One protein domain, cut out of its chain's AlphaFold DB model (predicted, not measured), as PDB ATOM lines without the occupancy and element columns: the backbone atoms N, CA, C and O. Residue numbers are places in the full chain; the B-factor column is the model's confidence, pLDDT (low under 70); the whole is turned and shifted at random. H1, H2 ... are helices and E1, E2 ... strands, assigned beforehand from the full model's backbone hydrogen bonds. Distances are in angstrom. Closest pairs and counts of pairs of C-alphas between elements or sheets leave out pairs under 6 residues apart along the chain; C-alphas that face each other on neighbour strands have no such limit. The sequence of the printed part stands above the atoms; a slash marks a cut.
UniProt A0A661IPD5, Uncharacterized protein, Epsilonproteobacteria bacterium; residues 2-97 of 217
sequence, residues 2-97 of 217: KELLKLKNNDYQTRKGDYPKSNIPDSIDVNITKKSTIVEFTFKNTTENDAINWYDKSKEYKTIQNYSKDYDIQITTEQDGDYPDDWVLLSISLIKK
ATOM      1  N   LYS A   2      96.830 -62.103 -57.822       79.62
ATOM      2  CA  LYS A   2      97.858 -62.949 -57.159       79.62
ATOM      3  C   LYS A   2      98.130 -62.573 -55.692       79.62
ATOM      4  O   LYS A   2      98.316 -63.464 -54.877       79.62
ATOM      5  N   GLU A   3      98.093 -61.283 -55.353       85.12
ATOM      6  CA  GLU A   3      98.245 -60.822 -53.962       85.12
ATOM      7  C   GLU A   3      97.136 -61.329 -53.030       85.12
ATOM      8  O   GLU A   3      97.412 -61.613 -51.873       85.12
ATOM      9  N   LEU A   4      95.907 -61.524 -53.526       87.06
ATOM     10  CA  LEU A   4      94.820 -62.061 -52.700       87.06
ATOM     11  C   LEU A   4      95.087 -63.516 -52.312       87.06
ATOM     12  O   LEU A   4      94.827 -63.893 -51.183       87.06
ATOM     13  N   LEU A   5      95.688 -64.324 -53.192       85.44
ATOM     14  CA  LEU A   5      96.030 -65.714 -52.861       85.44
ATOM     15  C   LEU A   5      97.008 -65.826 -51.685       85.44
ATOM     16  O   LEU A   5      96.999 -66.844 -51.002       85.44
ATOM     17  N   LYS A   6      97.814 -64.789 -51.419       86.81
ATOM     18  CA  LYS A   6      98.711 -64.745 -50.253       86.81
ATOM     19  C   LYS A   6      97.962 -64.575 -48.930       86.81
ATOM     20  O   LYS A   6      98.553 -64.804 -47.883       86.81
ATOM     21  N   LEU A   7      96.693 -64.167 -48.974       85.88
ATOM     22  CA  LEU A   7      95.844 -64.072 -47.790       85.88
ATOM     23  C   LEU A   7      95.371 -65.446 -47.310       85.88
ATOM     24  O   LEU A   7      94.959 -65.552 -46.160       85.88
ATOM     25  N   LYS A   8      95.428 -66.487 -48.162       85.81
ATOM     26  CA  LYS A   8      94.986 -67.831 -47.778       85.81
ATOM     27  C   LYS A   8      95.725 -68.297 -46.530       85.81
ATOM     28  O   LYS A   8      96.949 -68.398 -46.525       85.81
ATOM     29  N   ASN A   9      94.961 -68.642 -45.506       80.81
ATOM     30  CA  ASN A   9      95.472 -69.222 -44.278       80.81
ATOM     31  C   ASN A   9      94.496 -70.285 -43.771       80.81
ATOM     32  O   ASN A   9      93.280 -70.138 -43.865       80.81
ATOM     33  N   ASN A  10      95.035 -71.351 -43.198       71.12
ATOM     34  CA  ASN A  10      94.272 -72.339 -42.459       71.12
ATOM     35  C   ASN A  10      94.807 -72.348 -41.025       71.12
ATOM     36  O   ASN A  10      95.672 -73.159 -40.683       71.12
ATOM     37  N   ASP A  11      94.328 -71.401 -40.212       63.72
ATOM     38  CA  ASP A  11      94.876 -71.118 -38.882       63.72
ATOM     39  C   ASP A  11      94.658 -72.291 -37.904       63.72
ATOM     40  O   ASP A  11      95.364 -72.450 -36.912       63.72
ATOM     41  N   TYR A  12      93.740 -73.211 -38.210       51.88
ATOM     42  CA  TYR A  12      93.626 -74.477 -37.482       51.88
ATOM     43  C   TYR A  12      94.948 -75.277 -37.465       51.88
ATOM     44  O   TYR A  12      95.288 -75.899 -36.456       51.88
ATOM     45  N   GLN A  13      95.731 -75.251 -38.555       45.78
ATOM     46  CA  GLN A  13      97.010 -75.971 -38.634       45.78
ATOM     47  C   GLN A  13      98.151 -75.251 -37.900       45.78
ATOM     48  O   GLN A  13      99.010 -75.908 -37.312       45.78
ATOM     49  N   THR A  14      98.159 -73.917 -37.884       54.59
ATOM     50  CA  THR A  14      99.162 -73.103 -37.169       54.59
ATOM     51  C   THR A  14      98.956 -73.128 -35.655       54.59
ATOM     52  O   THR A  14      99.927 -73.033 -34.906       54.59
ATOM     53  N   ARG A  15      97.718 -73.346 -35.190       58.19
ATOM     54  CA  ARG A  15      97.350 -73.421 -33.766       58.19
ATOM     55  C   ARG A  15      97.574 -74.782 -33.100       58.19
ATOM     56  O   ARG A  15      97.203 -74.952 -31.945       58.19
ATOM     57  N   LYS A  16      98.155 -75.769 -33.797       60.09
ATOM     58  CA  LYS A  16      98.413 -77.129 -33.266       60.09
ATOM     59  C   LYS A  16      97.183 -77.794 -32.603       60.09
ATOM     60  O   LYS A  16      97.343 -78.633 -31.723       60.09
ATOM     61  N   GLY A  17      95.968 -77.446 -33.039       56.16
ATOM     62  CA  GLY A  17      94.718 -77.979 -32.481       56.16
ATOM     63  C   GLY A  17      94.149 -77.230 -31.268       56.16
ATOM     64  O   GLY A  17      93.214 -77.737 -30.648       56.16
ATOM     65  N   ASP A  18      94.666 -76.045 -30.925       62.25
ATOM     66  CA  ASP A  18      94.034 -75.181 -29.921       62.25
ATOM     67  C   ASP A  18      92.648 -74.699 -30.379       62.25
ATOM     68  O   ASP A  18      92.406 -74.448 -31.565       62.25
ATOM     69  N   TYR A  19      91.733 -74.551 -29.415       64.69
ATOM     70  CA  TYR A  19      90.375 -74.085 -29.687       64.69
ATOM     71  C   TYR A  19      90.395 -72.651 -30.254       64.69
ATOM     72  O   TYR A  19      91.150 -71.810 -29.752       64.69
ATOM     73  N   PRO A  20      89.576 -72.342 -31.276       71.50
ATOM     74  CA  PRO A  20      89.530 -71.014 -31.882       71.50
ATOM     75  C   PRO A  20      89.249 -69.887 -30.879       71.50
ATOM     76  O   PRO A  20      88.395 -70.009 -30.000       71.50
ATOM     77  N   LYS A  21      89.934 -68.753 -31.048       76.00
ATOM     78  CA  LYS A  21      89.724 -67.540 -30.245       76.00
ATOM     79  C   LYS A  21      88.738 -66.593 -30.930       76.00
ATOM     80  O   LYS A  21      88.683 -66.543 -32.155       76.00
ATOM     81  N   SER A  22      88.009 -65.826 -30.120       81.81
ATOM     82  CA  SER A  22      87.165 -64.723 -30.594       81.81
ATOM     83  C   SER A  22      87.995 -63.671 -31.342       81.81
ATOM     84  O   SER A  22      89.161 -63.453 -31.000       81.81
ATOM     85  N   ASN A  23      87.393 -63.009 -32.334       83.25
ATOM     86  CA  ASN A  23      87.959 -61.886 -33.093       83.25
ATOM     87  C   ASN A  23      89.242 -62.208 -33.875       83.25
ATOM     88  O   ASN A  23      90.031 -61.314 -34.188       83.25
ATOM     89  N   ILE A  24      89.469 -63.484 -34.192       84.44
ATOM     90  CA  ILE A  24      90.574 -63.941 -35.035       84.44
ATOM     91  C   ILE A  24      90.012 -64.975 -36.015       84.44
ATOM     92  O   ILE A  24      89.435 -65.969 -35.562       84.44
ATOM     93  N   PRO A  25      90.179 -64.795 -37.338       87.69
ATOM     94  CA  PRO A  25      89.700 -65.782 -38.293       87.69
ATOM     95  C   PRO A  25      90.445 -67.109 -38.104       87.69
ATOM     96  O   PRO A  25      91.672 -67.158 -38.045       87.69
ATOM     97  N   ASP A  26      89.692 -68.200 -38.015       84.19
ATOM     98  CA  ASP A  26      90.185 -69.578 -38.058       84.19
ATOM     99  C   ASP A  26      90.727 -69.963 -39.429       84.19
ATOM    100  O   ASP A  26      91.660 -70.754 -39.540       84.19
ATOM    101  N   SER A  27      90.159 -69.406 -40.488       85.88
ATOM    102  CA  SER A  27      90.662 -69.618 -41.833       85.88
ATOM    103  C   SER A  27      90.324 -68.445 -42.725       85.88
ATOM    104  O   SER A  27      89.313 -67.771 -42.532       85.88
ATOM    105  N   ILE A  28      91.177 -68.260 -43.723       88.06
ATOM    106  CA  ILE A  28      90.976 -67.349 -44.834       88.06
ATOM    107  C   ILE A  28      91.108 -68.192 -46.098       88.06
ATOM    108  O   ILE A  28      92.178 -68.750 -46.356       88.06
ATOM    109  N   ASP A  29      90.041 -68.303 -46.881       89.19
ATOM    110  CA  ASP A  29      90.093 -68.918 -48.206       89.19
ATOM    111  C   ASP A  29      89.887 -67.862 -49.288       89.19
ATOM    112  O   ASP A  29      89.263 -66.824 -49.082       89.19
ATOM    113  N   VAL A  30      90.464 -68.118 -50.456       87.19
ATOM    114  CA  VAL A  30      90.391 -67.214 -51.602       87.19
ATOM    115  C   VAL A  30      90.045 -68.022 -52.835       87.19
ATOM    116  O   VAL A  30      90.860 -68.804 -53.331       87.19
ATOM    117  N   ASN A  31      88.841 -67.817 -53.351       84.94
ATOM    118  CA  ASN A  31      88.398 -68.429 -54.588       84.94
ATOM    119  C   ASN A  31      88.436 -67.394 -55.714       84.94
ATOM    120  O   ASN A  31      87.799 -66.344 -55.640       84.94
ATOM    121  N   ILE A  32      89.212 -67.685 -56.755       82.12
ATOM    122  CA  ILE A  32      89.356 -66.818 -57.921       82.12
ATOM    123  C   ILE A  32      88.807 -67.570 -59.121       82.12
ATOM    124  O   ILE A  32      89.433 -68.500 -59.627       82.12
ATOM    125  N   THR A  33      87.660 -67.116 -59.615       74.94
ATOM    126  CA  THR A  33      87.081 -67.597 -60.868       74.94
ATOM    127  C   THR A  33      87.265 -66.556 -61.973       74.94
ATOM    128  O   THR A  33      87.697 -65.426 -61.744       74.94
ATOM    129  N   LYS A  34      86.903 -66.913 -63.212       66.81
ATOM    130  CA  LYS A  34      86.913 -65.965 -64.342       66.81
ATOM    131  C   LYS A  34      85.940 -64.791 -64.158       66.81
ATOM    132  O   LYS A  34      86.121 -63.768 -64.811       66.81
ATOM    133  N   LYS A  35      84.889 -64.957 -63.344       67.31
ATOM    134  CA  LYS A  35      83.769 -64.005 -63.225       67.31
ATOM    135  C   LYS A  35      83.741 -63.261 -61.892       67.31
ATOM    136  O   LYS A  35      83.262 -62.135 -61.847       67.31
ATOM    137  N   SER A  36      84.252 -63.872 -60.831       77.62
ATOM    138  CA  SER A  36      84.240 -63.311 -59.484       77.62
ATOM    139  C   SER A  36      85.473 -63.749 -58.710       77.62
ATOM    140  O   SER A  36      86.064 -64.799 -58.970       77.62
ATOM    141  N   THR A  37      85.870 -62.928 -57.748       87.25
ATOM    142  CA  THR A  37      86.819 -63.328 -56.709       87.25
ATOM    143  C   THR A  37      86.130 -63.204 -55.367       87.25
ATOM    144  O   THR A  37      85.520 -62.176 -55.105       87.25
ATOM    145  N   ILE A  38      86.205 -64.243 -54.547       90.56
ATOM    146  CA  ILE A  38      85.600 -64.276 -53.217       90.56
ATOM    147  C   ILE A  38      86.713 -64.557 -52.212       90.56
ATOM    148  O   ILE A  38      87.505 -65.483 -52.404       90.56
ATOM    149  N   VAL A  39      86.788 -63.738 -51.167       90.56
ATOM    150  CA  VAL A  39      87.645 -63.959 -49.998       90.56
ATOM    151  C   VAL A  39      86.743 -64.280 -48.817       90.56
ATOM    152  O   VAL A  39      85.886 -63.474 -48.471       90.56
ATOM    153  N   GLU A  40      86.924 -65.447 -48.216       93.44
ATOM    154  CA  GLU A  40      86.080 -65.954 -47.136       93.44
ATOM    155  C   GLU A  40      86.881 -66.041 -45.841       93.44
ATOM    156  O   GLU A  40      87.928 -66.685 -45.796       93.44
ATOM    157  N   PHE A  41      86.370 -65.422 -44.781       90.75
ATOM    158  CA  PHE A  41      86.928 -65.450 -43.435       90.75
ATOM    159  C   PHE A  41      85.984 -66.229 -42.530       90.75
ATOM    160  O   PHE A  41      84.800 -65.917 -42.434       90.75
ATOM    161  N   THR A  42      86.496 -67.246 -41.852       89.31
ATOM    162  CA  THR A  42      85.698 -68.061 -40.932       89.31
ATOM    163  C   THR A  42      86.103 -67.759 -39.500       89.31
ATOM    164  O   THR A  42      87.282 -67.846 -39.178       89.31
ATOM    165  N   PHE A  43      85.145 -67.457 -38.630       87.38
ATOM    166  CA  PHE A  43      85.357 -67.144 -37.221       87.38
ATOM    167  C   PHE A  43      84.563 -68.083 -36.325       87.38
ATOM    168  O   PHE A  43      83.519 -68.595 -36.715       87.38
ATOM    169  N   LYS A  44      85.035 -68.258 -35.094       81.62
ATOM    170  CA  LYS A  44      84.319 -68.938 -34.011       81.62
ATOM    171  C   LYS A  44      84.301 -68.017 -32.800       81.62
ATOM    172  O   LYS A  44      85.244 -67.242 -32.619       81.62
ATOM    173  N   ASN A  45      83.263 -68.101 -31.968       80.12
ATOM    174  CA  ASN A  45      83.108 -67.223 -30.800       80.12
ATOM    175  C   ASN A  45      83.150 -65.729 -31.173       80.12
ATOM    176  O   ASN A  45      83.715 -64.919 -30.441       80.12
ATOM    177  N   THR A  46      82.670 -65.377 -32.362       83.06
ATOM    178  CA  THR A  46      82.725 -64.021 -32.919       83.06
ATOM    179  C   THR A  46      81.376 -63.760 -33.555       83.06
ATOM    180  O   THR A  46      80.910 -64.613 -34.302       83.06
ATOM    181  N   THR A  47      80.756 -62.622 -33.259       85.88
ATOM    182  CA  THR A  47      79.479 -62.247 -33.879       85.88
ATOM    183  C   THR A  47      79.693 -61.738 -35.306       85.88
ATOM    184  O   THR A  47      80.808 -61.376 -35.684       85.88
ATOM    185  N   GLU A  48      78.632 -61.661 -36.108       86.38
ATOM    186  CA  GLU A  48      78.704 -61.075 -37.457       86.38
ATOM    187  C   GLU A  48      79.244 -59.635 -37.436       86.38
ATOM    188  O   GLU A  48      80.148 -59.292 -38.201       86.38
ATOM    189  N   ASN A  49      78.765 -58.818 -36.493       88.94
ATOM    190  CA  ASN A  49      79.229 -57.441 -36.315       88.94
ATOM    191  C   ASN A  49      80.709 -57.377 -35.924       88.94
ATOM    192  O   ASN A  49      81.449 -56.534 -36.429       88.94
ATOM    193  N   ASP A  50      81.163 -58.271 -35.045       90.00
ATOM    194  CA  ASP A  50      82.568 -58.318 -34.643       90.00
ATOM    195  C   ASP A  50      83.482 -58.782 -35.782       90.00
ATOM    196  O   ASP A  50      84.584 -58.255 -35.940       90.00
ATOM    197  N   ALA A  51      83.017 -59.714 -36.622       91.00
ATOM    198  CA  ALA A  51      83.743 -60.148 -37.812       91.00
ATOM    199  C   ALA A  51      83.925 -58.994 -38.813       91.00
ATOM    200  O   ALA A  51      85.027 -58.802 -39.337       91.00
ATOM    201  N   ILE A  52      82.883 -58.182 -39.029       92.69
ATOM    202  CA  ILE A  52      82.957 -56.964 -39.855       92.69
ATOM    203  C   ILE A  52      83.925 -55.949 -39.228       92.69
ATOM    204  O   ILE A  52      84.848 -55.479 -39.893       92.69
ATOM    205  N   ASN A  53      83.789 -55.678 -37.926       92.50
ATOM    206  CA  ASN A  53      84.667 -54.757 -37.197       92.50
ATOM    207  C   ASN A  53      86.144 -55.180 -37.242       92.50
ATOM    208  O   ASN A  53      87.037 -54.328 -37.302       92.50
ATOM    209  N   TRP A  54      86.417 -56.487 -37.177       93.94
ATOM    210  CA  TRP A  54      87.756 -57.033 -37.365       93.94
ATOM    211  C   TRP A  54      88.257 -56.753 -38.781       93.94
ATOM    212  O   TRP A  54      89.374 -56.257 -38.944       93.94
ATOM    213  N   TYR A  55      87.428 -57.033 -39.792       94.50
ATOM    214  CA  TYR A  55      87.799 -56.868 -41.192       94.50
ATOM    215  C   TYR A  55      88.190 -55.429 -41.488       94.50
ATOM    216  O   TYR A  55      89.299 -55.214 -41.970       94.50
ATOM    217  N   ASP A  56      87.388 -54.446 -41.090       92.81
ATOM    218  CA  ASP A  56      87.655 -53.027 -41.357       92.81
ATOM    219  C   ASP A  56      88.983 -52.525 -40.759       92.81
ATOM    220  O   ASP A  56      89.589 -51.572 -41.256       92.81
ATOM    221  N   LYS A  57      89.478 -53.188 -39.707       91.94
ATOM    222  CA  LYS A  57      90.760 -52.881 -39.047       91.94
ATOM    223  C   LYS A  57      91.918 -53.761 -39.528       91.94
ATOM    224  O   LYS A  57      93.071 -53.516 -39.166       91.94
ATOM    225  N   SER A  58      91.630 -54.787 -40.322       90.81
ATOM    226  CA  SER A  58      92.587 -55.811 -40.736       90.81
ATOM    227  C   SER A  58      93.561 -55.323 -41.819       90.81
ATOM    228  O   SER A  58      93.333 -54.345 -42.540       90.81
ATOM    229  N   LYS A  59      94.677 -56.043 -41.984       90.81
ATOM    230  CA  LYS A  59      95.589 -55.833 -43.127       90.81
ATOM    231  C   LYS A  59      94.975 -56.362 -44.431       90.81
ATOM    232  O   LYS A  59      95.304 -55.885 -45.520       90.81
ATOM    233  N   GLU A  60      94.077 -57.334 -44.320       92.81
ATOM    234  CA  GLU A  60      93.359 -57.961 -45.420       92.81
ATOM    235  C   GLU A  60      92.416 -56.963 -46.092       92.81
ATOM    236  O   GLU A  60      92.430 -56.866 -47.319       92.81
ATOM    237  N   TYR A  61      91.715 -56.132 -45.313       93.12
ATOM    238  CA  TYR A  61      90.914 -55.018 -45.829       93.12
ATOM    239  C   TYR A  61      91.736 -54.096 -46.720       93.12
ATOM    240  O   TYR A  61      91.359 -53.854 -47.862       93.12
ATOM    241  N   LYS A  62      92.915 -53.654 -46.266       91.69
ATOM    242  CA  LYS A  62      93.802 -52.806 -47.084       91.69
ATOM    243  C   LYS A  62      94.187 -53.489 -48.398       91.69
ATOM    244  O   LYS A  62      94.217 -52.853 -49.448       91.69
ATOM    245  N   THR A  63      94.448 -54.793 -48.348       92.25
ATOM    246  CA  THR A  63      94.826 -55.583 -49.528       92.25
ATOM    247  C   THR A  63      93.669 -55.704 -50.524       92.25
ATOM    248  O   THR A  63      93.887 -55.581 -51.729       92.25
ATOM    249  N   ILE A  64      92.446 -55.916 -50.036       92.31
ATOM    250  CA  ILE A  64      91.239 -56.040 -50.859       92.31
ATOM    251  C   ILE A  64      90.800 -54.678 -51.416       92.31
ATOM    252  O   ILE A  64      90.468 -54.578 -52.598       92.31
ATOM    253  N   GLN A  65      90.885 -53.608 -50.625       92.31
ATOM    254  CA  GLN A  65      90.500 -52.258 -51.046       92.31
ATOM    255  C   GLN A  65      91.351 -51.699 -52.189       92.31
ATOM    256  O   GLN A  65      90.855 -50.881 -52.965       92.31
ATOM    257  N   ASN A  66      92.576 -52.195 -52.388       93.00
ATOM    258  CA  ASN A  66      93.392 -51.850 -53.559       93.00
ATOM    259  C   ASN A  66      92.720 -52.208 -54.900       93.00
ATOM    260  O   ASN A  66      93.120 -51.696 -55.943       93.00
ATOM    261  N   TYR A  67      91.697 -53.068 -54.889       90.12
ATOM    262  CA  TYR A  67      90.934 -53.463 -56.074       90.12
ATOM    263  C   TYR A  67      89.627 -52.670 -56.261       90.12
ATOM    264  O   TYR A  67      88.984 -52.816 -57.299       90.12
ATOM    265  N   SER A  68      89.247 -51.796 -55.321       90.31
ATOM    266  CA  SER A  68      87.982 -51.031 -55.344       90.31
ATOM    267  C   SER A  68      87.811 -50.123 -56.570       90.31
ATOM    268  O   SER A  68      86.691 -49.769 -56.948       90.31
ATOM    269  N   LYS A  69      88.910 -49.754 -57.240       88.19
ATOM    270  CA  LYS A  69      88.869 -48.977 -58.484       88.19
ATOM    271  C   LYS A  69      88.202 -49.750 -59.625       88.19
ATOM    272  O   LYS A  69      87.376 -49.185 -60.336       88.19
ATOM    273  N   ASP A  70      88.521 -51.036 -59.754       87.06
ATOM    274  CA  ASP A  70      88.114 -51.879 -60.886       87.06
ATOM    275  C   ASP A  70      87.012 -52.888 -60.523       87.06
ATOM    276  O   ASP A  70      86.440 -53.536 -61.405       87.06
ATOM    277  N   TYR A  71      86.710 -53.036 -59.230       88.75
ATOM    278  CA  TYR A  71      85.753 -54.003 -58.701       88.75
ATOM    279  C   TYR A  71      84.781 -53.340 -57.725       88.75
ATOM    280  O   TYR A  71      85.166 -52.472 -56.942       88.75
ATOM    281  N   ASP A  72      83.528 -53.776 -57.766       88.44
ATOM    282  CA  ASP A  72      82.564 -53.577 -56.693       88.44
ATOM    283  C   ASP A  72      82.837 -54.619 -55.611       88.44
ATOM    284  O   ASP A  72      82.948 -55.815 -55.898       88.44
ATOM    285  N   ILE A  73      82.991 -54.150 -54.375       91.00
ATOM    286  CA  ILE A  73      83.305 -54.985 -53.219       91.00
ATOM    287  C   ILE A  73      82.027 -55.131 -52.400       91.00
ATOM    288  O   ILE A  73      81.518 -54.149 -51.866       91.00
ATOM    289  N   GLN A  74      81.512 -56.352 -52.314       89.88
ATOM    290  CA  GLN A  74      80.339 -56.690 -51.513       89.88
ATOM    291  C   GLN A  74      80.760 -57.490 -50.288       89.88
ATOM    292  O   GLN A  74      81.602 -58.383 -50.392       89.88
ATOM    293  N   ILE A  75      80.163 -57.164 -49.148       90.81
ATOM    294  CA  ILE A  75      80.428 -57.793 -47.856       90.81
ATOM    295  C   ILE A  75      79.143 -58.474 -47.402       90.81
ATOM    296  O   ILE A  75      78.086 -57.848 -47.394       90.81
ATOM    297  N   THR A  76      79.237 -59.743 -47.030       87.88
ATOM    298  CA  THR A  76      78.119 -60.523 -46.486       87.88
ATOM    299  C   THR A  76      78.586 -61.344 -45.299       87.88
ATOM    300  O   THR A  76      79.711 -61.849 -45.319       87.88
ATOM    301  N   THR A  77      77.716 -61.525 -44.314       87.38
ATOM    302  CA  THR A  77      77.939 -62.404 -43.165       87.38
ATOM    303  C   THR A  77      76.863 -63.479 -43.082       87.38
ATOM    304  O   THR A  77      75.732 -63.253 -43.506       87.38
ATOM    305  N   GLU A  78      77.231 -64.653 -42.573       88.19
ATOM    306  CA  GLU A  78      76.296 -65.722 -42.217       88.19
ATOM    307  C   GLU A  78      76.770 -66.416 -40.935       88.19
ATOM    308  O   GLU A  78      77.913 -66.882 -40.861       88.19
ATOM    309  N   GLN A  79      75.886 -66.519 -39.945       79.12
ATOM    310  CA  GLN A  79      76.089 -67.302 -38.727       79.12
ATOM    311  C   GLN A  79      75.416 -68.683 -38.826       79.12
ATOM    312  O   GLN A  79      74.281 -68.806 -39.284       79.12
ATOM    313  N   ASP A  80      76.111 -69.746 -38.401       70.38
ATOM    314  CA  ASP A  80      75.655 -71.138 -38.574       70.38
ATOM    315  C   ASP A  80      74.715 -71.668 -37.469       70.38
ATOM    316  O   ASP A  80      74.423 -72.870 -37.432       70.38
ATOM    317  N   GLY A  81      74.217 -70.787 -36.600       65.31
ATOM    318  CA  GLY A  81      73.261 -71.095 -35.541       65.31
ATOM    319  C   GLY A  81      72.920 -69.878 -34.676       65.31
ATOM    320  O   GLY A  81      73.342 -68.759 -34.965       65.31
ATOM    321  N   ASP A  82      72.144 -70.110 -33.618       67.88
ATOM    322  CA  ASP A  82      71.573 -69.051 -32.776       67.88
ATOM    323  C   ASP A  82      72.410 -68.745 -31.519       67.88
ATOM    324  O   ASP A  82      72.005 -67.931 -30.685       67.88
ATOM    325  N   TYR A  83      73.563 -69.401 -31.334       59.78
ATOM    326  CA  TYR A  83      74.398 -69.213 -30.148       59.78
ATOM    327  C   TYR A  83      75.554 -68.232 -30.392       59.78
ATOM    328  O   TYR A  83      76.161 -68.246 -31.460       59.78
ATOM    329  N   PRO A  84      75.949 -67.419 -29.393       58.06
ATOM    330  CA  PRO A  84      77.077 -66.486 -29.517       58.06
ATOM    331  C   PRO A  84      78.426 -67.151 -29.822       58.06
ATOM    332  O   PRO A  84      79.363 -66.491 -30.272       58.06
ATOM    333  N   ASP A  85      78.551 -68.446 -29.530       66.88
ATOM    334  CA  ASP A  85      79.744 -69.224 -29.812       66.88
ATOM    335  C   ASP A  85      79.690 -69.921 -31.172       66.88
ATOM    336  O   ASP A  85      80.653 -70.599 -31.506       66.88
ATOM    337  N   ASP A  86      78.626 -69.779 -31.968       73.69
ATOM    338  CA  ASP A  86      78.520 -70.376 -33.300       73.69
ATOM    339  C   ASP A  86      79.557 -69.800 -34.283       73.69
ATOM    340  O   ASP A  86      80.329 -68.880 -33.990       73.69
ATOM    341  N   TRP A  87      79.691 -70.466 -35.426       80.06
ATOM    342  CA  TRP A  87      80.612 -70.033 -36.464       80.06
ATOM    343  C   TRP A  87      80.008 -68.880 -37.254       80.06
ATOM    344  O   TRP A  87      78.822 -68.887 -37.572       80.06
ATOM    345  N   VAL A  88      80.862 -67.938 -37.640       84.38
ATOM    346  CA  VAL A  88      80.517 -66.830 -38.529       84.38
ATOM    347  C   VAL A  88      81.382 -66.900 -39.775       84.38
ATOM    348  O   VAL A  88      82.607 -67.016 -39.698       84.38
ATOM    349  N   LEU A  89      80.741 -66.828 -40.934       89.19
ATOM    350  CA  LEU A  89      81.379 -66.665 -42.228       89.19
ATOM    351  C   LEU A  89      81.239 -65.207 -42.658       89.19
ATOM    352  O   LEU A  89      80.129 -64.713 -42.790       89.19
ATOM    353  N   LEU A  90      82.358 -64.537 -42.907       91.25
ATOM    354  CA  LEU A  90      82.406 -63.234 -43.562       91.25
ATOM    355  C   LEU A  90      82.946 -63.432 -44.979       91.25
ATOM    356  O   LEU A  90      84.089 -63.853 -45.154       91.25
ATOM    357  N   SER A  91      82.150 -63.094 -45.986       91.50
ATOM    358  CA  SER A  91      82.509 -63.237 -47.397       91.50
ATOM    359  C   SER A  91      82.637 -61.875 -48.067       91.50
ATOM    360  O   SER A  91      81.729 -61.047 -48.012       91.50
ATOM    361  N   ILE A  92      83.772 -61.664 -48.732       93.25
ATOM    362  CA  ILE A  92      84.089 -60.455 -49.487       93.25
ATOM    363  C   ILE A  92      84.140 -60.797 -50.972       93.25
ATOM    364  O   ILE A  92      85.079 -61.439 -51.446       93.25
ATOM    365  N   SER A  93      83.127 -60.364 -51.715       90.38
ATOM    366  CA  SER A  93      83.007 -60.608 -53.152       90.38
ATOM    367  C   SER A  93      83.502 -59.408 -53.952       90.38
ATOM    368  O   SER A  93      82.995 -58.302 -53.802       90.38
ATOM    369  N   LEU A  94      84.472 -59.637 -54.836       90.00
ATOM    370  CA  LEU A  94      84.968 -58.676 -55.813       90.00
ATOM    371  C   LEU A  94      84.324 -58.979 -57.168       90.00
ATOM    372  O   LEU A  94      84.655 -59.972 -57.832       90.00
ATOM    373  N   ILE A  95      83.424 -58.097 -57.589       85.88
ATOM    374  CA  ILE A  95      82.691 -58.183 -58.853       85.88
ATOM    375  C   ILE A  95      83.264 -57.137 -59.799       85.88
ATOM    376  O   ILE A  95      83.323 -55.958 -59.470       85.88
ATOM    377  N   LYS A  96      83.739 -57.554 -60.973       82.81
ATOM    378  CA  LYS A  96      84.390 -56.627 -61.904       82.81
ATOM    379  C   LYS A  96      83.391 -55.569 -62.375       82.81
ATOM    380  O   LYS A  96      82.353 -55.923 -62.933       82.81
ATOM    381  N   LYS A  97      83.740 -54.290 -62.219       81.50
ATOM    382  CA  LYS A  97      82.934 -53.183 -62.736       81.50
ATOM    383  C   LYS A  97      82.847 -53.308 -64.250       81.50
ATOM    384  O   LYS A  97      83.862 -53.405 -64.948       81.50
TER     385      LYS A  97
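What this domain is: This is residues 2 to 97 of the 217 residues of an uncharacterized protein of Epsilonproteobacteria bacterium (UniProt A0A661IPD5). One four-stranded antiparallel sheet has helices H3 and H4 over one face, and no named helix covers its other face. Residues 2 to 14, with short helices H1 and H2, run beside edge strand E1, where residues 9 to 10 pair antiparallel with residues 27 to 28 of E1. The printed part has 96 residues with four named helices and four named strands, in the order H1 H2 E1 E2 H3 H4 E3 E4; the sheet's order is E1 - E2 - E4 - E3 and the class is mixed. It is compact, with a radius of gyration of the C-alphas of 13.4 A and spans of 38 by 28 by 23 A.

Where its parts are: Find C-alpha 2 at (97.858, -62.949, -57.159), where H1, residues 2 to 5, begins; H2 is residues 11 to 14. E1, residues 27 to 32, measures 16.4 A and E2, residues 36 to 44, 26.1 A. Next come H3, residues 48 to 57, 14.7 A, and H4, residues 59 to 65, 10.1 A. E3, residues 71 to 79, measures 25.9 A; E4, residues 87 to 96, 29.0 A, ends at C-alpha 96, (84.390, -56.627, -61.904).

How they stand to each other: Look for N 29 and O 40, 2.9 A, in hairpin E1 and E2; N 41 and O 90, 2.8 A, between E2 and E4; and N 74 and O 93, 2.9 A, in hairpin E3 and E4, each within hydrogen-bond range. E2, H3 H4, E3 form a split strand-helix-strand unit, E4 between its strands, with a right-handed crossover. H3 is 9.1 A over the sheet; its closest C-alphas with E4 are Glu 48 and Val 88, 6.1 A. H4, on the same face, has a height of 9.3 A. H1 and H4 only just touch, with 3 pairs of C-alphas within 8 A, the closest Leu 4 and Thr 63, 7.2 A. H1 and H2 only graze the sheet. Every O i to N i+4 pair is within range in H4, and 5 of 6 in H3; H1 and H2 are too short for one.

The domain as a whole: The C-alphas of Asp 18 and Lys 97 are the two farthest apart, 41.0 A. The printed part has no cut, and the link H2 to E1 is long, 12 residues. Look for pLDDT under 70 at residues 11 to 19, 34 to 35 and 81 to 85.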